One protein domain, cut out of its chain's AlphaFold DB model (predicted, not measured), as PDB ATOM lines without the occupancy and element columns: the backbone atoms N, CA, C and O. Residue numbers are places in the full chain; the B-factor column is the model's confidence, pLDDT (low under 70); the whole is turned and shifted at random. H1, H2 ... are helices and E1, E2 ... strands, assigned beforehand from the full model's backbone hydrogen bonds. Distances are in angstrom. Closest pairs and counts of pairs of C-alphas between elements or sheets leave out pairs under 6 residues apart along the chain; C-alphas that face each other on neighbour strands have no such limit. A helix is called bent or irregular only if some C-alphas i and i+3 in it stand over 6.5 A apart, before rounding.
ATOM      1  N   GLU A 259     -15.060  28.278  27.491       84.38
ATOM      2  CA  GLU A 259     -15.382  28.033  26.088       84.38
ATOM      3  C   GLU A 259     -15.463  29.358  25.327       84.38
ATOM      4  O   GLU A 259     -14.917  29.468  24.231       84.38
ATOM      5  N   MET A 260     -16.064  30.386  25.938       84.31
ATOM      6  CA  MET A 260     -16.087  31.746  25.388       84.31
ATOM      7  C   MET A 260     -14.671  32.318  25.284       84.31
ATOM      8  O   MET A 260     -14.303  32.847  24.240       84.31
ATOM      9  N   ALA A 261     -13.835  32.127  26.311       82.00
ATOM     10  CA  ALA A 261     -12.433  32.541  26.281       82.00
ATOM     11  C   ALA A 261     -11.624  31.830  25.184       82.00
ATOM     12  O   ALA A 261     -10.831  32.459  24.480       82.00
ATOM     13  N   ALA A 262     -11.830  30.524  25.005       85.19
ATOM     14  CA  ALA A 262     -11.197  29.764  23.933       85.19
ATOM     15  C   ALA A 262     -11.671  30.236  22.547       85.19
ATOM     16  O   ALA A 262     -10.853  30.358  21.634       85.19
ATOM     17  N   SER A 263     -12.965  30.543  22.411       90.69
ATOM     18  CA  SER A 263     -13.561  31.119  21.203       90.69
ATOM     19  C   SER A 263     -12.946  32.484  20.874       90.69
ATOM     20  O   SER A 263     -12.395  32.661  19.788       90.69
ATOM     21  N   ASP A 264     -12.914  33.415  21.831       90.56
ATOM     22  CA  ASP A 264     -12.301  34.736  21.652       90.56
ATOM     23  C   ASP A 264     -10.805  34.630  21.312       90.56
ATOM     24  O   ASP A 264     -10.319  35.329  20.421       90.56
ATOM     25  N   LYS A 265     -10.064  33.705  21.940       89.69
ATOM     26  CA  LYS A 265      -8.654  33.444  21.600       89.69
ATOM     27  C   LYS A 265      -8.501  32.957  20.158       89.69
ATOM     28  O   LYS A 265      -7.633  33.456  19.442       89.69
ATOM     29  N   ALA A 266      -9.337  32.017  19.714       92.88
ATOM     30  CA  ALA A 266      -9.304  31.509  18.343       92.88
ATOM     31  C   ALA A 266      -9.643  32.607  17.318       92.88
ATOM     32  O   ALA A 266      -8.977  32.727  16.287       92.88
ATOM     33  N   LEU A 267     -10.631  33.454  17.620       94.69
ATOM     34  CA  LEU A 267     -10.999  34.600  16.788       94.69
ATOM     35  C   LEU A 267      -9.864  35.629  16.712       94.69
ATOM     36  O   LEU A 267      -9.504  36.065  15.619       94.69
ATOM     37  N   ALA A 268      -9.242  35.961  17.845       95.19
ATOM     38  CA  ALA A 268      -8.104  36.873  17.888       95.19
ATOM     39  C   ALA A 268      -6.909  36.354  17.076       95.19
ATOM     40  O   ALA A 268      -6.300  37.112  16.326       95.19
ATOM     41  N   GLN A 269      -6.612  35.055  17.164       94.62
ATOM     42  CA  GLN A 269      -5.565  34.409  16.365       94.62
ATOM     43  C   GLN A 269      -5.901  34.369  14.871       94.62
ATOM     44  O   GLN A 269      -5.012  34.490  14.031       94.62
ATOM     45  N   THR A 270      -7.176  34.209  14.521       95.44
ATOM     46  CA  THR A 270      -7.613  34.154  13.122       95.44
ATOM     47  C   THR A 270      -7.511  35.525  12.461       95.44
ATOM     48  O   THR A 270      -6.984  35.637  11.354       95.44
ATOM     49  N   PHE A 271      -7.989  36.568  13.141       97.75
ATOM     50  CA  PHE A 271      -8.168  37.887  12.537       97.75
ATOM     51  C   PHE A 271      -7.121  38.923  12.953       97.75
ATOM     52  O   PHE A 271      -7.032  39.974  12.327       97.75
ATOM     53  N   GLY A 272      -6.316  38.666  13.981       97.44
ATOM     54  CA  GLY A 272      -5.344  39.618  14.516       97.44
ATOM     55  C   GLY A 272      -3.897  39.130  14.503       97.44
ATOM     56  O   GLY A 272      -3.572  37.990  14.153       97.44
ATOM     57  N   GLY A 273      -2.996  40.039  14.877       94.12
ATOM     58  CA  GLY A 273      -1.603  39.729  15.189       94.12
ATOM     59  C   GLY A 273      -1.405  39.040  16.551       94.12
ATOM     60  O   GLY A 273      -2.358  38.856  17.305       94.12
ATOM     61  N   PRO A 274      -0.152  38.698  16.914       90.19
ATOM     62  CA  PRO A 274       0.161  37.903  18.111       90.19
ATOM     63  C   PRO A 274      -0.304  38.482  19.459       90.19
ATOM     64  O   PRO A 274      -0.483  37.730  20.411       90.19
ATOM     65  N   ALA A 275      -0.472  39.803  19.556       86.94
ATOM     66  CA  ALA A 275      -0.933  40.489  20.767       86.94
ATOM     67  C   ALA A 275      -2.440  40.804  20.754       86.94
ATOM     68  O   ALA A 275      -2.951  41.405  21.701       86.94
ATOM     69  N   ALA A 276      -3.143  40.437  19.678       94.69
ATOM     70  CA  ALA A 276      -4.542  40.778  19.525       94.69
ATOM     71  C   ALA A 276      -5.418  40.057  20.555       94.69
ATOM     72  O   ALA A 276      -5.152  38.917  20.936       94.69
ATOM     73  N   VAL A 277      -6.500  40.717  20.957       93.38
ATOM     74  CA  VAL A 277      -7.558  40.126  21.784       93.38
ATOM     75  C   VAL A 277      -8.908  40.381  21.134       93.38
ATOM     76  O   VAL A 277      -9.109  41.426  20.508       93.38
ATOM     77  N   ALA A 278      -9.829  39.432  21.274       94.81
ATOM     78  CA  ALA A 278     -11.183  39.552  20.758       94.81
ATOM     79  C   ALA A 278     -12.202  39.628  21.899       94.81
ATOM     80  O   ALA A 278     -11.976  39.080  22.975       94.81
ATOM     81  N   GLY A 279     -13.321  40.298  21.639       92.56
ATOM     82  CA  GLY A 279     -14.542  40.228  22.433       92.56
ATOM     83  C   GLY A 279     -15.712  39.928  21.505       92.56
ATOM     84  O   GLY A 279     -16.202  40.826  20.826       92.56
ATOM     85  N   ALA A 280     -16.119  38.663  21.421       92.12
ATOM     86  CA  ALA A 280     -17.183  38.201  20.527       92.12
ATOM     87  C   ALA A 280     -18.389  37.614  21.266       92.12
ATOM     88  O   ALA A 280     -19.442  37.414  20.675       92.12
ATOM     89  N   ASN A 281     -18.241  37.336  22.562       88.69
ATOM     90  CA  ASN A 281     -19.241  36.620  23.349       88.69
ATOM     91  C   ASN A 281     -20.015  37.550  24.300       88.69
ATOM     92  O   ASN A 281     -20.400  37.163  25.402       88.69
ATOM     93  N   GLY A 282     -20.197  38.815  23.919       88.62
ATOM     94  CA  GLY A 282     -20.879  39.809  24.751       88.62
ATOM     95  C   GLY A 282     -20.005  40.498  25.804       88.62
ATOM     96  O   GLY A 282     -20.488  41.417  26.463       88.62
ATOM     97  N   PHE A 283     -18.735  40.109  25.947       87.81
ATOM     98  CA  PHE A 283     -17.799  40.697  26.906       87.81
ATOM     99  C   PHE A 283     -16.639  41.395  26.195       87.81
ATOM    100  O   PHE A 283     -16.059  40.858  25.255       87.81
ATOM    101  N   GLU A 284     -16.304  42.591  26.669       87.50
ATOM    102  CA  GLU A 284     -15.085  43.302  26.289       87.50
ATOM    103  C   GLU A 284     -13.890  42.782  27.114       87.50
ATOM    104  O   GLU A 284     -14.072  42.320  28.247       87.50
ATOM    105  N   PRO A 285     -12.646  42.909  26.618       80.25
ATOM    106  CA  PRO A 285     -11.447  42.617  27.397       80.25
ATOM    107  C   PRO A 285     -11.408  43.363  28.737       80.25
ATOM    108  O   PRO A 285     -11.690  44.560  28.819       80.25
ATOM    109  N   ALA A 286     -10.962  42.686  29.797       68.81
ATOM    110  CA  ALA A 286     -10.921  43.266  31.143       68.81
ATOM    111  C   ALA A 286     -10.074  44.554  31.232       68.81
ATOM    112  O   ALA A 286     -10.426  45.469  31.980       68.81
ATOM    113  N   GLY A 287      -9.002  44.665  30.436       67.25
ATOM    114  CA  GLY A 287      -8.156  45.863  30.372       67.25
ATOM    115  C   GLY A 287      -8.885  47.115  29.866       67.25
ATOM    116  O   GLY A 287      -8.483  48.232  30.186       67.25
ATOM    117  N   LEU A 288     -10.012  46.946  29.166       71.00
ATOM    118  CA  LEU A 288     -10.882  48.030  28.708       71.00
ATOM    119  C   LEU A 288     -11.969  48.417  29.710       71.00
ATOM    120  O   LEU A 288     -12.684  49.395  29.476       71.00
ATOM    121  N   GLY A 289     -12.073  47.723  30.847       61.78
ATOM    122  CA  GLY A 289     -13.099  47.972  31.861       61.78
ATOM    123  C   GLY A 289     -13.112  49.415  32.384       61.78
ATOM    124  O   GLY A 289     -14.164  49.936  32.752       61.78
ATOM    125  N   ALA A 290     -11.980  50.125  32.333       59.59
ATOM    126  CA  ALA A 290     -11.920  51.553  32.659       59.59
ATOM    127  C   ALA A 290     -12.631  52.437  31.611       59.59
ATOM    128  O   ALA A 290     -13.272  53.426  31.967       59.59
ATOM    129  N   MET A 291     -12.638  52.042  30.334       63.56
ATOM    130  CA  MET A 291     -13.153  52.823  29.196       63.56
ATOM    131  C   MET A 291     -14.567  52.414  28.753       63.56
ATOM    132  O   MET A 291     -15.423  53.282  28.610       63.56
ATOM    133  N   TYR A 292     -14.904  51.116  28.758       63.75
ATOM    134  CA  TYR A 292     -16.230  50.591  28.372       63.75
ATOM    135  C   TYR A 292     -16.852  49.666  29.418       63.75
ATOM    136  O   TYR A 292     -16.098  49.081  30.194       63.75
ATOM    137  N   PRO A 293     -18.198  49.548  29.492       61.44
ATOM    138  CA  PRO A 293     -18.835  48.476  30.251       61.44
ATOM    139  C   PRO A 293     -18.246  47.132  29.844       61.44
ATOM    140  O   PRO A 293     -18.061  46.885  28.655       61.44
ATOM    141  N   LEU A 294     -17.966  46.279  30.831       77.06
ATOM    142  CA  LEU A 294     -17.391  44.963  30.571       77.06
ATOM    143  C   LEU A 294     -18.338  44.102  29.729       77.06
ATOM    144  O   LEU A 294     -17.888  43.314  28.911       77.06
ATOM    145  N   TYR A 295     -19.645  44.278  29.919       83.94
ATOM    146  CA  TYR A 295     -20.666  43.559  29.179       83.94
ATOM    147  C   TYR A 295     -21.378  44.461  28.184       83.94
ATOM    148  O   TYR A 295     -21.891  45.527  28.536       83.94
ATOM    149  N   ARG A 296     -21.429  44.000  26.940       89.19
ATOM    150  CA  ARG A 296     -22.107  44.639  25.811       89.19
ATOM    151  C   ARG A 296     -22.872  43.627  24.957       89.19
ATOM    152  O   ARG A 296     -23.171  43.924  23.801       89.19
ATOM    153  N   GLY A 297     -23.143  42.446  25.509       90.56
ATOM    154  CA  GLY A 297     -24.017  41.439  24.920       90.56
ATOM    155  C   GLY A 297     -25.495  41.730  25.169       90.56
ATOM    156  O   GLY A 297     -25.881  42.835  25.558       90.56
ATOM    157  N   ASP A 298     -26.316  40.719  24.916       93.56
ATOM    158  CA  ASP A 298     -27.772  40.793  25.001       93.56
ATOM    159  C   ASP A 298     -28.285  41.125  26.403       93.56
ATOM    160  O   ASP A 298     -27.798  40.618  27.415       93.56
ATOM    161  N   ILE A 299     -29.348  41.923  26.466       93.25
ATOM    162  CA  ILE A 299     -30.055  42.213  27.716       93.25
ATOM    163  C   ILE A 299     -31.538  41.869  27.597       93.25
ATOM    164  O   ILE A 299     -32.158  42.074  26.555       93.25
ATOM    165  N   THR A 300     -32.140  41.400  28.682       94.44
ATOM    166  CA  THR A 300     -33.591  41.213  28.789       94.44
ATOM    167  C   THR A 300     -34.210  42.507  29.304       94.44
ATOM    168  O   THR A 300     -33.900  42.944  30.408       94.44
ATOM    169  N   GLY A 301     -35.058  43.178  28.525       91.56
ATOM    170  CA  GLY A 301     -35.741  44.369  29.049       91.56
ATOM    171  C   GLY A 301     -36.918  44.019  29.953       91.56
ATOM    172  O   GLY A 301     -37.296  42.856  30.084       91.56
ATOM    173  N   ASP A 302     -37.525  45.048  30.539       92.31
ATOM    174  CA  ASP A 302     -38.615  44.909  31.517       92.31
ATOM    175  C   ASP A 302     -39.867  44.210  30.948       92.31
ATOM    176  O   ASP A 302     -40.673  43.657  31.687       92.31
ATOM    177  N   ASP A 303     -40.014  44.194  29.622       94.31
ATOM    178  CA  ASP A 303     -41.061  43.480  28.883       94.31
ATOM    179  C   ASP A 303     -40.740  41.994  28.626       94.31
ATOM    180  O   ASP A 303     -41.453  41.329  27.872       94.31
ATOM    181  N   GLY A 304     -39.645  41.479  29.192       95.06
ATOM    182  CA  GLY A 304     -39.162  40.113  28.991       95.06
ATOM    183  C   GLY A 304     -38.527  39.863  27.620       95.06
ATOM    184  O   GLY A 304     -38.123  38.736  27.338       95.06
ATOM    185  N   LYS A 305     -38.423  40.879  26.750       96.25
ATOM    186  CA  LYS A 305     -37.830  40.718  25.417       96.25
ATOM    187  C   LYS A 305     -36.316  40.875  25.466       96.25
ATOM    188  O   LYS A 305     -35.800  41.865  25.996       96.25
ATOM    189  N   VAL A 306     -35.618  39.934  24.832       94.06
ATOM    190  CA  VAL A 306     -34.178  40.029  24.587       94.06
ATOM    191  C   VAL A 306     -33.914  41.134  23.567       94.06
ATOM    192  O   VAL A 306     -34.522  41.177  22.497       94.06
ATOM    193  N   ARG A 307     -33.023  42.055  23.923       92.00
ATOM    194  CA  ARG A 307     -32.539  43.144  23.079       92.00
ATOM    195  C   ARG A 307     -31.079  42.864  22.746       92.00
ATOM    196  O   ARG A 307     -30.281  42.774  23.683       92.00
ATOM    197  N   PRO A 308     -30.740  42.753  21.450       90.19
ATOM    198  CA  PRO A 308     -29.377  42.504  21.041       90.19
ATOM    199  C   PRO A 308     -28.417  43.572  21.550       90.19
ATOM    200  O   PRO A 308     -28.664  44.773  21.397       90.19
ATOM    201  N   GLY A 309     -27.328  43.121  22.154       89.12
ATOM    202  CA  GLY A 309     -26.190  43.952  22.500       89.12
ATOM    203  C   GLY A 309     -25.341  44.333  21.291       89.12
ATOM    204  O   GLY A 309     -25.499  43.837  20.175       89.12
ATOM    205  N   HIS A 310     -24.388  45.229  21.534       88.50
ATOM    206  CA  HIS A 310     -23.412  45.653  20.530       88.50
ATOM    207  C   HIS A 310     -22.482  44.503  20.113       88.50
ATOM    208  O   HIS A 310     -22.178  44.357  18.934       88.50
ATOM    209  N   LEU A 311     -22.089  43.661  21.071       87.44
ATOM    210  CA  LEU A 311     -21.206  42.507  20.864       87.44
ATOM    211  C   LEU A 311     -21.947  41.210  20.521       87.44
ATOM    212  O   LEU A 311     -21.348  40.143  20.514       87.44
ATOM    213  N   SER A 312     -23.247  41.271  20.256       86.00
ATOM    214  CA  SER A 312     -24.048  40.064  20.012       86.00
ATOM    215  C   SER A 312     -23.869  39.490  18.615       86.00
ATOM    216  O   SER A 312     -24.173  38.330  18.360       86.00
ATOM    217  N   HIS A 313     -23.402  40.319  17.683       86.12
ATOM    218  CA  HIS A 313     -23.242  39.941  16.279       86.12
ATOM    219  C   HIS A 313     -21.954  40.472  15.648       86.12
ATOM    220  O   HIS A 313     -21.721  40.256  14.460       86.12
ATOM    221  N   ALA A 314     -21.157  41.202  16.424       91.25
ATOM    222  CA  ALA A 314     -19.900  41.770  15.990       91.25
ATOM    223  C   ALA A 314     -18.810  41.326  16.956       91.25
ATOM    224  O   ALA A 314     -18.959  41.449  18.171       91.25
ATOM    225  N   ILE A 315     -17.705  40.844  16.400       95.25
ATOM    226  CA  ILE A 315     -16.464  40.700  17.146       95.25
ATOM    227  C   ILE A 315     -15.862  42.086  17.272       95.25
ATOM    228  O   ILE A 315     -15.704  42.785  16.270       95.25
ATOM    229  N   HIS A 316     -15.452  42.454  18.476       95.94
ATOM    230  CA  HIS A 316     -14.439  43.481  18.637       95.94
ATOM    231  C   HIS A 316     -13.066  42.853  18.614       95.94
ATOM    232  O   HIS A 316     -12.796  41.950  19.399       95.94
ATOM    233  N   LEU A 317     -12.197  43.343  17.740       97.00
ATOM    234  CA  LEU A 317     -10.799  42.953  17.720       97.00
ATOM    235  C   LEU A 317      -9.932  44.142  18.125       97.00
ATOM    236  O   LEU A 317     -10.032  45.222  17.542       97.00
ATOM    237  N   TYR A 318      -9.059  43.917  19.098       95.88
ATOM    238  CA  TYR A 318      -8.131  44.898  19.647       95.88
ATOM    239  C   TYR A 318      -6.695  44.448  19.420       95.88
ATOM    240  O   TYR A 318      -6.422  43.251  19.382       95.88
ATOM    241  N   GLY A 319      -5.756  45.393  19.323       92.69
ATOM    242  CA  GLY A 319      -4.339  45.053  19.175       92.69
ATOM    243  C   GLY A 319      -3.614  44.705  20.475       92.69
ATOM    244  O   GLY A 319      -2.477  44.247  20.426       92.69
ATOM    245  N   SER A 320      -4.258  44.911  21.625       86.38
ATOM    246  CA  SER A 320      -3.745  44.580  22.959       86.38
ATOM    247  C   SER A 320      -4.889  44.487  23.984       86.38
ATOM    248  O   SER A 320      -5.972  45.027  23.735       86.38
ATOM    249  N   PRO A 321      -4.665  43.882  25.169       81.50
ATOM    250  CA  PRO A 321      -5.674  43.783  26.233       81.50
ATOM    251  C   PRO A 321      -6.224  45.116  26.767       81.50
ATOM    252  O   PRO A 321      -7.362  45.167  27.229       81.50
ATOM    253  N   ASP A 322      -5.434  46.192  26.723       80.19
ATOM    254  CA  ASP A 322      -5.861  47.551  27.094       80.19
ATOM    255  C   ASP A 322      -6.508  48.319  25.925       80.19
ATOM    256  O   ASP A 322      -6.899  49.478  26.070       80.19
ATOM    257  N   GLY A 323      -6.602  47.671  24.760       87.81
ATOM    258  CA  GLY A 323      -7.180  48.179  23.525       87.81
ATOM    259  C   GLY A 323      -6.428  49.331  22.875       87.81
ATOM    260  O   GLY A 323      -7.017  50.012  22.047       87.81
ATOM    261  N   ARG A 324      -5.163  49.594  23.222       88.25
ATOM    262  CA  ARG A 324      -4.374  50.702  22.641       88.25
ATOM    263  C   ARG A 324      -3.311  50.261  21.644       88.25
ATOM    264  O   ARG A 324      -2.798  51.093  20.897       88.25
ATOM    265  N   GLY A 325      -2.971  48.980  21.661       85.56
ATOM    266  CA  GLY A 325      -1.940  48.386  20.834       85.56
ATOM    267  C   GLY A 325      -2.306  48.427  19.361       85.56
ATOM    268  O   GLY A 325      -3.464  48.250  18.979       85.56
ATOM    269  N   ASP A 326      -1.288  48.643  18.539       91.88
ATOM    270  CA  ASP A 326      -1.372  48.415  17.107       91.88
ATOM    271  C   ASP A 326      -1.269  46.918  16.824       91.88
ATOM    272  O   ASP A 326      -0.511  46.195  17.471       91.88
ATOM    273  N   SER A 327      -2.034  46.444  15.847       95.94
ATOM    274  CA  SER A 327      -1.963  45.053  15.417       95.94
ATOM    275  C   SER A 327      -2.357  44.930  13.949       95.94
ATOM    276  O   SER A 327      -3.303  45.604  13.518       95.94
ATOM    277  N   PRO A 328      -1.639  44.102  13.167       97.62
ATOM    278  CA  PRO A 328      -2.067  43.751  11.825       97.62
ATOM    279  C   PRO A 328      -3.418  43.034  11.867       97.62
ATOM    280  O   PRO A 328      -3.717  42.276  12.793       97.62
ATOM    281  N   LEU A 329      -4.215  43.280  10.834       97.94
ATOM    282  CA  LEU A 329      -5.528  42.687  10.646       97.94
ATOM    283  C   LEU A 329      -5.458  41.655   9.522       97.94
ATOM    284  O   LEU A 329      -4.924  41.933   8.444       97.94
ATOM    285  N   PHE A 330      -6.003  40.474   9.776       98.50
ATOM    286  CA  PHE A 330      -5.980  39.325   8.883       98.50
ATOM    287  C   PHE A 330      -7.389  38.823   8.596       98.50
ATOM    288  O   PHE A 330      -8.310  39.033   9.381       98.50
ATOM    289  N   VAL A 331      -7.532  38.100   7.492       98.00
ATOM    290  CA  VAL A 331      -8.675  37.225   7.213       98.00
ATOM    291  C   VAL A 331      -8.164  35.876   6.693       98.00
ATOM    292  O   VAL A 331      -7.060  35.819   6.142       98.00
ATOM    293  N   PRO A 332      -8.919  34.774   6.838       97.25
ATOM    294  CA  PRO A 332      -8.537  33.489   6.249       97.25
ATOM    295  C   PRO A 332      -8.411  33.563   4.725       97.25
ATOM    296  O   PRO A 332      -9.159  34.297   4.083       97.25
ATOM    297  N   ALA A 333      -7.504  32.792   4.125       96.44
ATOM    298  CA  ALA A 333      -7.424  32.675   2.668       96.44
ATOM    299  C   ALA A 333      -8.658  31.962   2.060       96.44
ATOM    300  O   ALA A 333      -9.485  31.394   2.771       96.44
ATOM    301  N   GLY A 334      -8.773  31.965   0.724       95.50
ATOM    302  CA  GLY A 334      -9.828  31.232   0.000       95.50
ATOM    303  C   GLY A 334     -11.132  32.004  -0.222       95.50
ATOM    304  O   GLY A 334     -12.171  31.387  -0.462       95.50
ATOM    305  N   PHE A 335     -11.087  33.335  -0.149       97.12
ATOM    306  CA  PHE A 335     -12.231  34.202  -0.422       97.12
ATOM    307  C   PHE A 335     -12.282  34.708  -1.866       97.12
ATOM    308  O   PHE A 335     -11.266  34.811  -2.555       97.12
ATOM    309  N   THR A 336     -13.471  35.153  -2.264       97.50
ATOM    310  CA  THR A 336     -13.671  36.117  -3.351       97.50
ATOM    311  C   THR A 336     -13.876  37.497  -2.732       97.50
ATOM    312  O   THR A 336     -14.773  37.670  -1.908       97.50
ATOM    313  N   SER A 337     -13.045  38.480  -3.086       95.19
ATOM    314  CA  SER A 337     -13.194  39.833  -2.535       95.19
ATOM    315  C   SER A 337     -14.355  40.555  -3.207       95.19
ATOM    316  O   SER A 337     -14.432  40.576  -4.435       95.19
ATOM    317  N   HIS A 338     -15.212  41.193  -2.413       92.38
ATOM    318  CA  HIS A 338     -16.237  42.125  -2.904       92.38
ATOM    319  C   HIS A 338     -15.767  43.580  -2.869       92.38
ATOM    320  O   HIS A 338     -16.418  44.458  -3.432       92.38
ATOM    321  N   SER A 339     -14.640  43.843  -2.209       90.25
ATOM    322  CA  SER A 339     -14.090  45.179  -2.005       90.25
ATOM    323  C   SER A 339     -12.658  45.258  -2.531       90.25
ATOM    324  O   SER A 339     -11.829  44.393  -2.248       90.25
ATOM    325  N   SER A 340     -12.351  46.315  -3.280       91.12
ATOM    326  CA  SER A 340     -10.975  46.697  -3.632       91.12
ATOM    327  C   SER A 340     -10.385  47.728  -2.667       91.12
ATOM    328  O   SER A 340      -9.180  47.946  -2.682       91.12
ATOM    329  N   GLU A 341     -11.227  48.361  -1.848       92.69
ATOM    330  CA  GLU A 341     -10.879  49.342  -0.820       92.69
ATOM    331  C   GLU A 341     -11.986  49.398   0.256       92.69
ATOM    332  O   GLU A 341     -13.100  48.919  -0.002       92.69
ATOM    333  N   PRO A 342     -11.722  49.952   1.456       92.19
ATOM    334  CA  PRO A 342     -12.748  50.141   2.477       92.19
ATOM    335  C   PRO A 342     -13.826  51.128   2.026       92.19
ATOM    336  O   PRO A 342     -13.528  52.157   1.421       92.19
ATOM    337  N   SER A 343     -15.088  50.853   2.363       87.19
ATOM    338  CA  SER A 343     -16.189  51.758   2.021       87.19
ATOM    339  C   SER A 343     -16.018  53.151   2.664       87.19
ATOM    340  O   SER A 343     -15.559  53.247   3.802       87.19
ATOM    341  N   PRO A 344     -16.427  54.253   2.006       75.31
ATOM    342  CA  PRO A 344     -16.159  55.604   2.514       75.31
ATOM    343  C   PRO A 344     -16.834  55.943   3.850       75.31
ATOM    344  O   PRO A 344     -16.344  56.798   4.585       75.31
ATOM    345  N   THR A 345     -17.979  55.324   4.151       73.69
ATOM    346  CA  THR A 345     -18.789  55.657   5.335       73.69
ATOM    347  C   THR A 345     -18.448  54.791   6.539       73.69
ATOM    348  O   THR A 345     -18.230  55.316   7.626       73.69
ATOM    349  N   ASP A 346     -18.371  53.476   6.337       69.69
ATOM    350  CA  ASP A 346     -18.221  52.500   7.421       69.69
ATOM    351  C   ASP A 346     -16.796  51.918   7.479       69.69
ATOM    352  O   ASP A 346     -16.493  51.112   8.359       69.69
ATOM    353  N   ALA A 347     -15.926  52.295   6.530       83.94
ATOM    354  CA  ALA A 347     -14.613  51.684   6.315       83.94
ATOM    355  C   ALA A 347     -14.699  50.149   6.268       83.94
ATOM    356  O   ALA A 347     -13.864  49.452   6.848       83.94
ATOM    357  N   ALA A 348     -15.751  49.637   5.615       92.50
ATOM    358  CA  ALA A 348     -16.060  48.216   5.555       92.50
ATOM    359  C   ALA A 348     -15.397  47.558   4.342       92.50
ATOM    360  O   ALA A 348     -15.494  48.074   3.227       92.50
ATOM    361  N   VAL A 349     -14.789  46.396   4.557       96.56
ATOM    362  CA  VAL A 349     -14.230  45.523   3.522       96.56
ATOM    363  C   VAL A 349     -14.964  44.187   3.564       96.56
ATOM    364  O   VAL A 349     -15.207  43.646   4.644       96.56
ATOM    365  N   LEU A 350     -15.341  43.673   2.396       97.50
ATOM    366  CA  LEU A 350     -16.214  42.513   2.263       97.50
ATOM    367  C   LEU A 350     -15.515  41.354   1.554       97.50
ATOM    368  O   LEU A 350     -14.954  41.522   0.469       97.50
ATOM    369  N   PHE A 351     -15.627  40.163   2.137       97.69
ATOM    370  CA  PHE A 351     -15.051  38.929   1.609       97.69
ATOM    371  C   PHE A 351     -16.096  37.820   1.596       97.69
ATOM    372  O   PHE A 351     -16.729  37.549   2.614       97.69
ATOM    373  N   TYR A 352     -16.265  37.155   0.459       98.19
ATOM    374  CA  TYR A 352     -17.144  36.000   0.341       98.19
ATOM    375  C   TYR A 352     -16.372  34.690   0.451       98.19
ATOM    376  O   TYR A 352     -15.386  34.481  -0.253       98.19
ATOM    377  N   TYR A 353     -16.887  33.779   1.270       98.00
ATOM    378  CA  TYR A 353     -16.381  32.432   1.454       98.00
ATOM    379  C   TYR A 353     -17.462  31.406   1.093       98.00
ATOM    380  O   TYR A 353     -18.488  31.326   1.776       98.00
ATOM    381  N   PRO A 354     -17.215  30.526   0.105       97.44
ATOM    382  CA  PRO A 354     -18.033  29.328  -0.084       97.44
ATOM    383  C   PRO A 354     -18.051  28.446   1.173       97.44
ATOM    384  O   PRO A 354     -19.049  27.784   1.461       97.44
ATOM    385  N   ARG A 355     -16.953  28.464   1.944       96.44
ATOM    386  CA  ARG A 355     -16.826  27.826   3.256       96.44
ATOM    387  C   ARG A 355     -15.881  28.617   4.161       96.44
ATOM    388  O   ARG A 355     -14.764  28.915   3.750       96.44
ATOM    389  N   LEU A 356     -16.312  28.904   5.388       95.38
ATOM    390  CA  LEU A 356     -15.520  29.562   6.430       95.38
ATOM    391  C   LEU A 356     -15.723  28.821   7.754       95.38
ATOM    392  O   LEU A 356     -16.824  28.819   8.305       95.38
ATOM    393  N   GLY A 357     -14.671  28.155   8.234       92.44
ATOM    394  CA  GLY A 357     -14.776  27.258   9.385       92.44
ATOM    395  C   GLY A 357     -15.815  26.156   9.146       92.44
ATOM    396  O   GLY A 357     -15.743  25.410   8.159       92.44
ATOM    397  N   ASN A 358     -16.802  26.079  10.039       92.19
ATOM    398  CA  ASN A 358     -17.886  25.097   9.975       92.19
ATOM    399  C   ASN A 358     -19.094  25.552   9.153       92.19
ATOM    400  O   ASN A 358     -20.046  24.793   8.968       92.19
ATOM    401  N   LEU A 359     -19.047  26.769   8.618       94.25
ATOM    402  CA  LEU A 359     -20.148  27.371   7.889       94.25
ATOM    403  C   LEU A 359     -19.878  27.372   6.388       94.25
ATOM    404  O   LEU A 359     -18.736  27.421   5.931       94.25
ATOM    405  N   THR A 360     -20.957  27.334   5.618       96.62
ATOM    406  CA  THR A 360     -20.926  27.476   4.159       96.62
ATOM    407  C   THR A 360     -21.671  28.733   3.765       96.62
ATOM    408  O   THR A 360     -22.566  29.161   4.494       96.62
ATOM    409  N   ASP A 361     -21.285  29.301   2.625       97.44
ATOM    410  CA  ASP A 361     -21.933  30.471   2.038       97.44
ATOM    411  C   ASP A 361     -21.976  31.661   3.015       97.44
ATOM    412  O   ASP A 361     -23.026  32.030   3.542       97.44
ATOM    413  N   VAL A 362     -20.802  32.227   3.307       97.88
ATOM    414  CA  VAL A 362     -20.620  33.285   4.313       97.88
ATOM    415  C   VAL A 362     -19.985  34.520   3.688       97.88
ATOM    416  O   VAL A 362     -18.950  34.435   3.033       97.88
ATOM    417  N   THR A 363     -20.558  35.689   3.954       98.06
ATOM    418  CA  THR A 363     -19.908  36.982   3.735       98.06
ATOM    419  C   THR A 363     -19.329  37.489   5.050       98.06
ATOM    420  O   THR A 363     -20.051  37.665   6.029       98.06
ATOM    421  N   LEU A 364     -18.029  37.753   5.061       97.81
ATOM    422  CA  LEU A 364     -17.310  38.420   6.137       97.81
ATOM    423  C   LEU A 364     -17.273  39.925   5.863       97.81
ATOM    424  O   LEU A 364     -16.840  40.341   4.788       97.81
ATOM    425  N   ALA A 365     -17.681  40.735   6.836       97.56
ATOM    426  CA  ALA A 365     -17.518  42.183   6.802       97.56
ATOM    427  C   ALA A 365     -16.555  42.631   7.895       97.56
ATOM    428  O   ALA A 365     -16.773  42.351   9.073       97.56
ATOM    429  N   VAL A 366     -15.508  43.350   7.499       97.62
ATOM    430  CA  VAL A 366     -14.492  43.875   8.409       97.62
ATOM    431  C   VAL A 366     -14.525  45.395   8.374       97.62
ATOM    432  O   VAL A 366     -14.363  45.989   7.313       97.62
ATOM    433  N   PHE A 367     -14.733  46.022   9.527       96.75
ATOM    434  CA  PHE A 367     -14.871  47.468   9.674       96.75
ATOM    435  C   PHE A 367     -13.653  48.073  10.359       96.75
ATOM    436  O   PHE A 367     -12.971  47.421  11.154       96.75
ATOM    437  N   HIS A 368     -13.437  49.363  10.106       95.56
ATOM    438  CA  HIS A 368     -12.341  50.135  10.685       95.56
ATOM    439  C   HIS A 368     -10.969  49.529  10.362       95.56
ATOM    440  O   HIS A 368     -10.150  49.293  11.254       95.56
ATOM    441  N   VAL A 369     -10.717  49.272   9.079       95.69
ATOM    442  CA  VAL A 369      -9.410  48.809   8.598       95.69
ATOM    443  C   VAL A 369      -8.526  50.016   8.291       95.69
ATOM    444  O   VAL A 369      -8.870  50.841   7.446       95.69
ATOM    445  N   ALA A 370      -7.408  50.148   9.001       94.19
ATOM    446  CA  ALA A 370      -6.355  51.110   8.681       94.19
ATOM    447  C   ALA A 370      -5.384  50.507   7.660       94.19
ATOM    448  O   ALA A 370      -5.198  49.291   7.634       94.19
ATOM    449  N   ASP A 371      -4.750  51.357   6.849       94.88
ATOM    450  CA  ASP A 371      -3.692  50.968   5.903       94.88
ATOM    451  C   ASP A 371      -4.072  49.750   5.048       94.88
ATOM    452  O   ASP A 371      -3.359  48.741   5.008       94.88
ATOM    453  N   PHE A 372      -5.254  49.824   4.426       96.56
ATOM    454  CA  PHE A 372      -5.825  48.703   3.693       96.56
ATOM    455  C   PHE A 372      -4.879  48.194   2.603       96.56
ATOM    456  O   PHE A 372      -4.355  48.957   1.790       96.56
ATOM    457  N   GLN A 373      -4.695  46.882   2.586       96.19
ATOM    458  CA  GLN A 373      -3.897  46.153   1.606       96.19
ATOM    459  C   GLN A 373      -4.463  44.741   1.476       96.19
ATOM    460  O   GLN A 373      -5.307  44.354   2.267       96.19
ATOM    461  N   ILE A 374      -4.021  43.954   0.501       96.88
ATOM    462  CA  ILE A 374      -4.340  42.524   0.440       96.88
ATOM    463  C   ILE A 374      -3.036  41.797   0.138       96.88
ATOM    464  O   ILE A 374      -2.591  41.760  -1.009       96.88
ATOM    465  N   THR A 375      -2.427  41.233   1.176       97.81
ATOM    466  CA  THR A 375      -1.113  40.584   1.085       97.81
ATOM    467  C   THR A 375      -1.199  39.178   1.663       97.81
ATOM    468  O   THR A 375      -1.593  38.998   2.813       97.81
ATOM    469  N   ALA A 376      -0.856  38.165   0.870       96.94
ATOM    470  CA  ALA A 376      -0.853  36.781   1.338       96.94
ATOM    471  C   ALA A 376       0.272  36.554   2.365       96.94
ATOM    472  O   ALA A 376       1.430  36.867   2.095       96.94
ATOM    473  N   GLU A 377      -0.067  35.975   3.516       96.69
ATOM    474  CA  GLU A 377       0.852  35.665   4.614       96.69
ATOM    475  C   GLU A 377       0.560  34.249   5.144       96.69
ATOM    476  O   GLU A 377      -0.068  34.055   6.185       96.69
ATOM    477  N   GLY A 378       1.008  33.236   4.397       93.06
ATOM    478  CA  GLY A 378       0.773  31.830   4.734       93.06
ATOM    479  C   GLY A 378      -0.671  31.400   4.469       93.06
ATOM    480  O   GLY A 378      -1.146  31.472   3.338       93.06
ATOM    481  N   ASP A 379      -1.353  30.919   5.505       92.00
ATOM    482  CA  ASP A 379      -2.760  30.489   5.487       92.00
ATOM    483  C   ASP A 379      -3.758  31.643   5.703       92.00
ATOM    484  O   ASP A 379      -4.976  31.468   5.585       92.00
ATOM    485  N   ARG A 380      -3.242  32.843   5.980       96.44
ATOM    486  CA  ARG A 380      -4.017  34.066   6.177       96.44
ATOM    487  C   ARG A 380      -3.633  35.116   5.142       96.44
ATOM    488  O   ARG A 380      -2.587  35.063   4.499       96.44
ATOM    489  N   VAL A 381      -4.502  36.101   4.987       97.88
ATOM    490  CA  VAL A 381      -4.281  37.268   4.139       97.88
ATOM    491  C   VAL A 381      -4.328  38.495   5.028       97.88
ATOM    492  O   VAL A 381      -5.327  38.735   5.706       97.88
ATOM    493  N   ARG A 382      -3.242  39.266   5.048       98.00
ATOM    494  CA  ARG A 382      -3.205  40.553   5.730       98.00
ATOM    495  C   ARG A 382      -4.032  41.552   4.944       98.00
ATOM    496  O   ARG A 382      -3.781  41.759   3.756       98.00
ATOM    497  N   ILE A 383      -4.978  42.182   5.635       97.75
ATOM    498  CA  ILE A 383      -5.890  43.163   5.048       97.75
ATOM    499  C   ILE A 383      -5.616  44.608   5.483       97.75
ATOM    500  O   ILE A 383      -6.227  45.540   4.973       97.75
ATOM    501  N   GLY A 384      -4.696  44.815   6.429       96.88
ATOM    502  CA  GLY A 384      -4.343  46.137   6.942       96.88
ATOM    503  C   GLY A 384      -3.924  46.082   8.405       96.88
ATOM    504  O   GLY A 384      -3.255  45.132   8.828       96.88
ATOM    505  N   ASN A 385      -4.329  47.095   9.164       97.06
ATOM    506  CA  ASN A 385      -4.136  47.230  10.604       97.06
ATOM    507  C   ASN A 385      -5.466  47.563  11.302       97.06
ATOM    508  O   ASN A 385      -6.401  48.085  10.692       97.06
ATOM    509  N   ILE A 386      -5.539  47.276  12.600       96.12
ATOM    510  CA  ILE A 386      -6.661  47.671  13.458       96.12
ATOM    511  C   ILE A 386      -6.710  49.201  13.609       96.12
ATOM    512  O   ILE A 386      -5.673  49.852  13.722       96.12
ATOM    513  N   GLY A 387      -7.915  49.776  13.689       91.94
ATOM    514  CA  GLY A 387      -8.094  51.193  14.024       91.94
ATOM    515  C   GLY A 387      -8.133  52.132  12.814       91.94
ATOM    516  O   GLY A 387      -7.581  53.230  12.855       91.94
ATOM    517  N   GLY A 388      -8.804  51.724  11.739       90.12
ATOM    518  CA  GLY A 388      -9.179  52.614  10.640       90.12
ATOM    519  C   GLY A 388     -10.192  53.686  11.057       90.12
ATOM    520  O   GLY A 388     -10.511  53.863  12.237       90.12
ATOM    521  N   LEU A 389     -10.733  54.406  10.071       89.88
ATOM    522  CA  LEU A 389     -11.726  55.457  10.309       89.88
ATOM    523  C   LEU A 389     -12.908  54.918  11.137       89.88
ATOM    524  O   LEU A 389     -13.489  53.888  10.801       89.88
ATOM    525  N   GLY A 390     -13.236  55.597  12.242       87.56
ATOM    526  CA  GLY A 390     -14.284  55.198  13.193       87.56
ATOM    527  C   GLY A 390     -13.856  54.176  14.258       87.56
ATOM    528  O   GLY A 390     -14.517  54.080  15.290       87.56
ATOM    529  N   GLY A 391     -12.738  53.470  14.063       88.25
ATOM    530  CA  GLY A 391     -12.236  52.467  15.010       88.25
ATOM    531  C   GLY A 391     -11.067  52.923  15.873       88.25
ATOM    532  O   GLY A 391     -10.656  52.180  16.761       88.25
ATOM    533  N   SER A 392     -10.523  54.118  15.636       89.62
ATOM    534  CA  SER A 392      -9.364  54.655  16.355       89.62
ATOM    535  C   SER A 392      -9.680  55.952  17.087       89.62
ATOM    536  O   SER A 392     -10.303  56.870  16.552       89.62
ATOM    537  N   SER A 393      -9.213  56.024  18.329       87.12
ATOM    538  CA  SER A 393      -9.203  57.211  19.174       87.12
ATOM    539  C   SER A 393      -7.903  57.242  19.993       87.12
ATOM    540  O   SER A 393      -7.223  56.220  20.108       87.12
ATOM    541  N   PRO A 394      -7.562  58.366  20.650       78.62
ATOM    542  CA  PRO A 394      -6.420  58.411  21.568       78.62
ATOM    543  C   PRO A 394      -6.513  57.418  22.737       78.62
ATOM    544  O   PRO A 394      -5.516  57.152  23.403       78.62
ATOM    545  N   LEU A 395      -7.715  56.914  23.030       77.50
ATOM    546  CA  LEU A 395      -7.975  56.101  24.212       77.50
ATOM    547  C   LEU A 395      -8.027  54.605  23.904       77.50
ATOM    548  O   LEU A 395      -7.764  53.822  24.817       77.50
ATOM    549  N   TYR A 396      -8.346  54.229  22.660       86.88
ATOM    550  CA  TYR A 396      -8.422  52.844  22.194       86.88
ATOM    551  C   TYR A 396      -8.501  52.750  20.656       86.88
ATOM    552  O   TYR A 396      -8.923  53.699  19.986       86.88
ATOM    553  N   LYS A 397      -8.138  51.583  20.119       93.44
ATOM    554  CA  LYS A 397      -8.164  51.181  18.712       93.44
ATOM    555  C   LYS A 397      -8.803  49.801  18.590       93.44
ATOM    556  O   LYS A 397      -8.446  48.888  19.330       93.44
ATOM    557  N   HIS A 398      -9.727  49.646  17.653       96.19
ATOM    558  CA  HIS A 398     -10.404  48.380  17.396       96.19
ATOM    559  C   HIS A 398     -10.901  48.279  15.952       96.19
ATOM    560  O   HIS A 398     -10.983  49.279  15.235       96.19
ATOM    561  N   SER A 399     -11.242  47.058  15.555       97.31
ATOM    562  CA  SER A 399     -11.970  46.736  14.330       97.31
ATOM    563  C   SER A 399     -13.201  45.912  14.686       97.31
ATOM    564  O   SER A 399     -13.175  45.154  15.659       97.31
ATOM    565  N   HIS A 400     -14.273  46.056  13.904       96.81
ATOM    566  CA  HIS A 400     -15.428  45.165  14.013       96.81
ATOM    567  C   HIS A 400     -15.366  44.090  12.942       96.81
ATOM    568  O   HIS A 400     -14.972  44.367  11.809       96.81
ATOM    569  N   ILE A 401     -15.805  42.885  13.284       97.31
ATOM    570  CA  ILE A 401     -15.953  41.790  12.327       97.31
ATOM    571  C   ILE A 401     -17.354  41.217  12.467       97.31
ATOM    572  O   ILE A 401     -17.749  40.787  13.549       97.31
ATOM    573  N   GLU A 402     -18.099  41.213  11.369       96.62
ATOM    574  CA  GLU A 402     -19.433  40.626  11.288       96.62
ATOM    575  C   GLU A 402     -19.466  39.521  10.230       96.62
ATOM    576  O   GLU A 402     -18.758  39.574   9.220       96.62
ATOM    577  N   PHE A 403     -20.333  38.535  10.445       96.62
ATOM    578  CA  PHE A 403     -20.558  37.422   9.528       96.62
ATOM    579  C   PHE A 403     -22.009  37.435   9.068       96.62
ATOM    580  O   PHE A 403     -22.923  37.562   9.885       96.62
ATOM    581  N   TYR A 404     -22.224  37.258   7.770       97.25
ATOM    582  CA  TYR A 404     -23.548  37.204   7.165       97.25
ATOM    583  C   TYR A 404     -23.717  35.937   6.337       97.25
ATOM    584  O   TYR A 404     -22.791  35.500   5.656       97.25
ATOM    585  N   ARG A 405     -24.917  35.360   6.366       97.19
ATOM    586  CA  ARG A 405     -25.297  34.247   5.497       97.19
ATOM    587  C   ARG A 405     -25.476  34.729   4.058       97.19
ATOM    588  O   ARG A 405     -26.163  35.721   3.820       97.19
ATOM    589  N   GLY A 406     -24.941  33.965   3.117       97.31
ATOM    590  CA  GLY A 406     -25.047  34.204   1.687       97.31
ATOM    591  C   GLY A 406     -23.801  34.831   1.080       97.31
ATOM    592  O   GLY A 406     -22.987  35.455   1.764       97.31
ATOM    593  N   ASN A 407     -23.707  34.738  -0.244       96.62
ATOM    594  CA  ASN A 407     -22.878  35.613  -1.063       96.62
ATOM    595  C   ASN A 407     -23.556  36.979  -1.226       96.62
ATOM    596  O   ASN A 407     -24.277  37.230  -2.193       96.62
ATOM    597  N   THR A 408     -23.371  37.846  -0.239       91.50
ATOM    598  CA  THR A 408     -24.021  39.154  -0.176       91.50
ATOM    599  C   THR A 408     -22.969  40.259  -0.174       91.50
ATOM    600  O   THR A 408     -21.839  40.052   0.256       91.50
ATOM    601  N   GLY A 409     -23.326  41.457  -0.643       92.00
ATOM    602  CA  GLY A 409     -22.594  42.661  -0.239       92.00
ATOM    603  C   GLY A 409     -22.844  42.962   1.244       92.00
ATOM    604  O   GLY A 409     -23.451  42.159   1.946       92.00
ATOM    605  N   LEU A 410     -22.458  44.143   1.734       93.12
ATOM    606  CA  LEU A 410     -22.843  44.565   3.084       93.12
ATOM    607  C   LEU A 410     -24.376  44.663   3.150       93.12
ATOM    608  O   LEU A 410     -24.942  45.520   2.460       93.12
ATOM    609  N   PRO A 411     -25.078  43.837   3.950       93.56
ATOM    610  CA  PRO A 411     -26.527  43.890   3.959       93.56
ATOM    611  C   PRO A 411     -27.016  45.249   4.459       93.56
ATOM    612  O   PRO A 411     -26.436  45.849   5.376       93.56
ATOM    613  N   ALA A 412     -28.121  45.722   3.881       91.81
ATOM    614  CA  ALA A 412     -28.811  46.907   4.376       91.81
ATOM    615  C   ALA A 412     -29.147  46.730   5.865       91.81
ATOM    616  O   ALA A 412     -29.467  45.622   6.298       91.81
ATOM    617  N   ALA A 413     -29.110  47.814   6.647       87.81
ATOM    618  CA  ALA A 413     -29.257  47.757   8.107       87.81
ATOM    619  C   ALA A 413     -30.479  46.938   8.573       87.81
ATOM    620  O   ALA A 413     -30.360  46.131   9.491       87.81
ATOM    621  N   ALA A 414     -31.621  47.070   7.885       90.44
ATOM    622  CA  ALA A 414     -32.848  46.327   8.184       90.44
ATOM    623  C   ALA A 414     -32.746  44.807   7.937       90.44
ATOM    624  O   ALA A 414     -33.452  44.035   8.577       90.44
ATOM    625  N   ALA A 415     -31.871  44.367   7.029       92.50
ATOM    626  CA  ALA A 415     -31.661  42.955   6.704       92.50
ATOM    627  C   ALA A 415     -30.574  42.293   7.567       92.50
ATOM    628  O   ALA A 415     -30.566  41.069   7.701       92.50
ATOM    629  N   ARG A 416     -29.667  43.078   8.175       91.31
ATOM    630  CA  ARG A 416     -28.523  42.551   8.942       91.31
ATOM    631  C   ARG A 416     -28.960  41.588  10.042       91.31
ATOM    632  O   ARG A 416     -28.373  40.525  10.161       91.31
ATOM    633  N   ALA A 417     -30.009  41.908  10.799       89.12
ATOM    634  CA  ALA A 417     -30.476  41.057  11.899       89.12
ATOM    635  C   ALA A 417     -30.885  39.639  11.451       89.12
ATOM    636  O   ALA A 417     -30.657  38.685  12.183       89.12
ATOM    637  N   ALA A 418     -31.451  39.488  10.248       92.44
ATOM    638  CA  ALA A 418     -31.884  38.189   9.727       92.44
ATOM    639  C   ALA A 418     -30.742  37.369   9.099       92.44
ATOM    640  O   ALA A 418     -30.858  36.152   8.961       92.44
ATOM    641  N   LEU A 419     -29.665  38.040   8.682       95.06
ATOM    642  CA  LEU A 419     -28.537  37.421   7.984       95.06
ATOM    643  C   LEU A 419     -27.314  37.218   8.875       95.06
ATOM    644  O   LEU A 419     -26.463  36.405   8.525       95.06
ATOM    645  N   ARG A 420     -27.214  37.951   9.989       94.81
ATOM    646  CA  ARG A 420     -26.097  37.864  10.930       94.81
ATOM    647  C   ARG A 420     -25.952  36.457  11.482       94.81
ATOM    648  O   ARG A 420     -26.929  35.788  11.814       94.81
ATOM    649  N   ILE A 421     -24.704  36.042  11.591       94.06
ATOM    650  CA  ILE A 421     -24.299  34.780  12.185       94.06
ATOM    651  C   ILE A 421     -23.580  35.104  13.493       94.06
ATOM    652  O   ILE A 421     -22.785  36.041  13.546       94.06
ATOM    653  N   ASP A 422     -23.870  34.332  14.538       91.19
ATOM    654  CA  ASP A 422     -23.158  34.415  15.812       91.19
ATOM    655  C   ASP A 422     -21.671  34.055  15.606       91.19
ATOM    656  O   ASP A 422     -21.377  32.921  15.196       91.19
ATOM    657  N   PRO A 423     -20.728  34.979  15.884       89.81
ATOM    658  CA  PRO A 423     -19.297  34.732  15.743       89.81
ATOM    659  C   PRO A 423     -18.797  33.466  16.447       89.81
ATOM    660  O   PRO A 423     -17.909  32.790  15.920       89.81
ATOM    661  N   ALA A 424     -19.380  33.110  17.597       84.94
ATOM    662  CA  ALA A 424     -18.970  31.945  18.377       84.94
ATOM    663  C   ALA A 424     -19.213  30.618  17.633       84.94
ATOM    664  O   ALA A 424     -18.560  29.612  17.907       84.94
ATOM    665  N   THR A 425     -20.117  30.617  16.650       87.88
ATOM    666  CA  THR A 425     -20.483  29.423  15.873       87.88
ATOM    667  C   THR A 425     -19.617  29.201  14.632       87.88
ATOM    668  O   THR A 425     -19.635  28.110  14.066       87.88
ATOM    669  N   VAL A 426     -18.840  30.201  14.197       86.25
ATOM    670  CA  VAL A 426     -18.084  30.131  12.931       86.25
ATOM    671  C   VAL A 426     -16.958  29.095  13.007       86.25
ATOM    672  O   VAL A 426     -16.777  28.294  12.086       86.25
TER     673      VAL A 426
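Overview. This is residues 259 to 426 of the 429 residues of an uncharacterized protein of Blastocatellia bacterium (UniProt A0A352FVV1). A strongly twisted, curled sheet of five strands and a smaller sheet of three, E3, E7 and E6, stand partly face to face as a loose sandwich, with helix H1 packed at the side where the edge strands E1 and E3 lie. Residues 280 to 313 reach out as a long loop to Asp 303, and the short helix H2 sits beside E8. The 168 printed residues run H1, E1 to E8, H2; the larger sheet has the order E1, E2, E8, E5, E4, the smaller E3, E7, E6, both antiparallel. The class is mixed, helices and strands, with 68 residues in named elements, under half. The whole is compact, radius of gyration of the C-alphas 15.1 A, with spans of 46 by 34 by 32 A.

Along the chain. H1, residues 259 to 271, is 18.2 A long and begins at C-alpha 259 (-15.382, 28.033, 26.088). E1 is residues 277 to 279, E2 314 to 318 and E3 328 to 332. E4, residues 349 to 356, is 16.3 A long and bends by 91 degrees at residue 353; E5, 359 to 367, is 20.9 A long and bends by 67 degrees at residue 362. E6 is residues 375 to 377; E7, 380 to 386, is 15.7 A long. E8, residues 398 to 405, is 23.7 A long. H2, residues 413 to 419, ends at C-alpha 419 (-28.537, 37.421, 7.984); it is irregular, but only just, with C-alphas 414 and 417 6.9 A apart.

Arrangement. In the larger sheet these backbone atoms of neighbour strands are within hydrogen-bond range: N 279 and O 316 of E1 and E2 at 2.8 A, N 315 and O 401 of E2 and E8 at 2.9 A, N 365 and O 402 of E5 and E8 at 2.9 A, and N 353 and O 362 of E4 and E5 at 2.8 A. In the smaller sheet N 383 and O 329 of E7 and E3 are 2.8 A apart, and N 382 and O 375 of E7 and E6 2.8 A. The two sheets form a sandwich, two sheets face to face, their best planes 41 degrees apart. H1 on one face of the larger sheet makes two layers, a helix layer and a sheet layer, at a height over the sheet of 7.1 A; its closest C-alphas to E1 are Ala 268 and Ala 278, 5.0 A. H1 is also on the smaller sheet, over none of its strands; the C-alphas of Phe 271 and Phe 330 of E3 are 4.5 A apart, the closest pair. H2 is on the larger sheet, over none of its strands; its closest C-alphas to E8 are Leu 419 and Tyr 404, 5.1 A. Every O i to N i+4 pair of H1 is within hydrogen-bond range; H2 has 1 of 3, and 3 of 4 O i to N i+3 pairs.

Size, cuts and confidence. The two C-alphas farthest apart, Asp 303 and Gly 378, are 49.7 A apart. The printed part has no cut. The links E1 to E2, E3 to E4 and E7 to E8 are long. Mean pLDDT of the printed part is 90.9; residues 286 to 287, 289 to 293 and 346 are under 70.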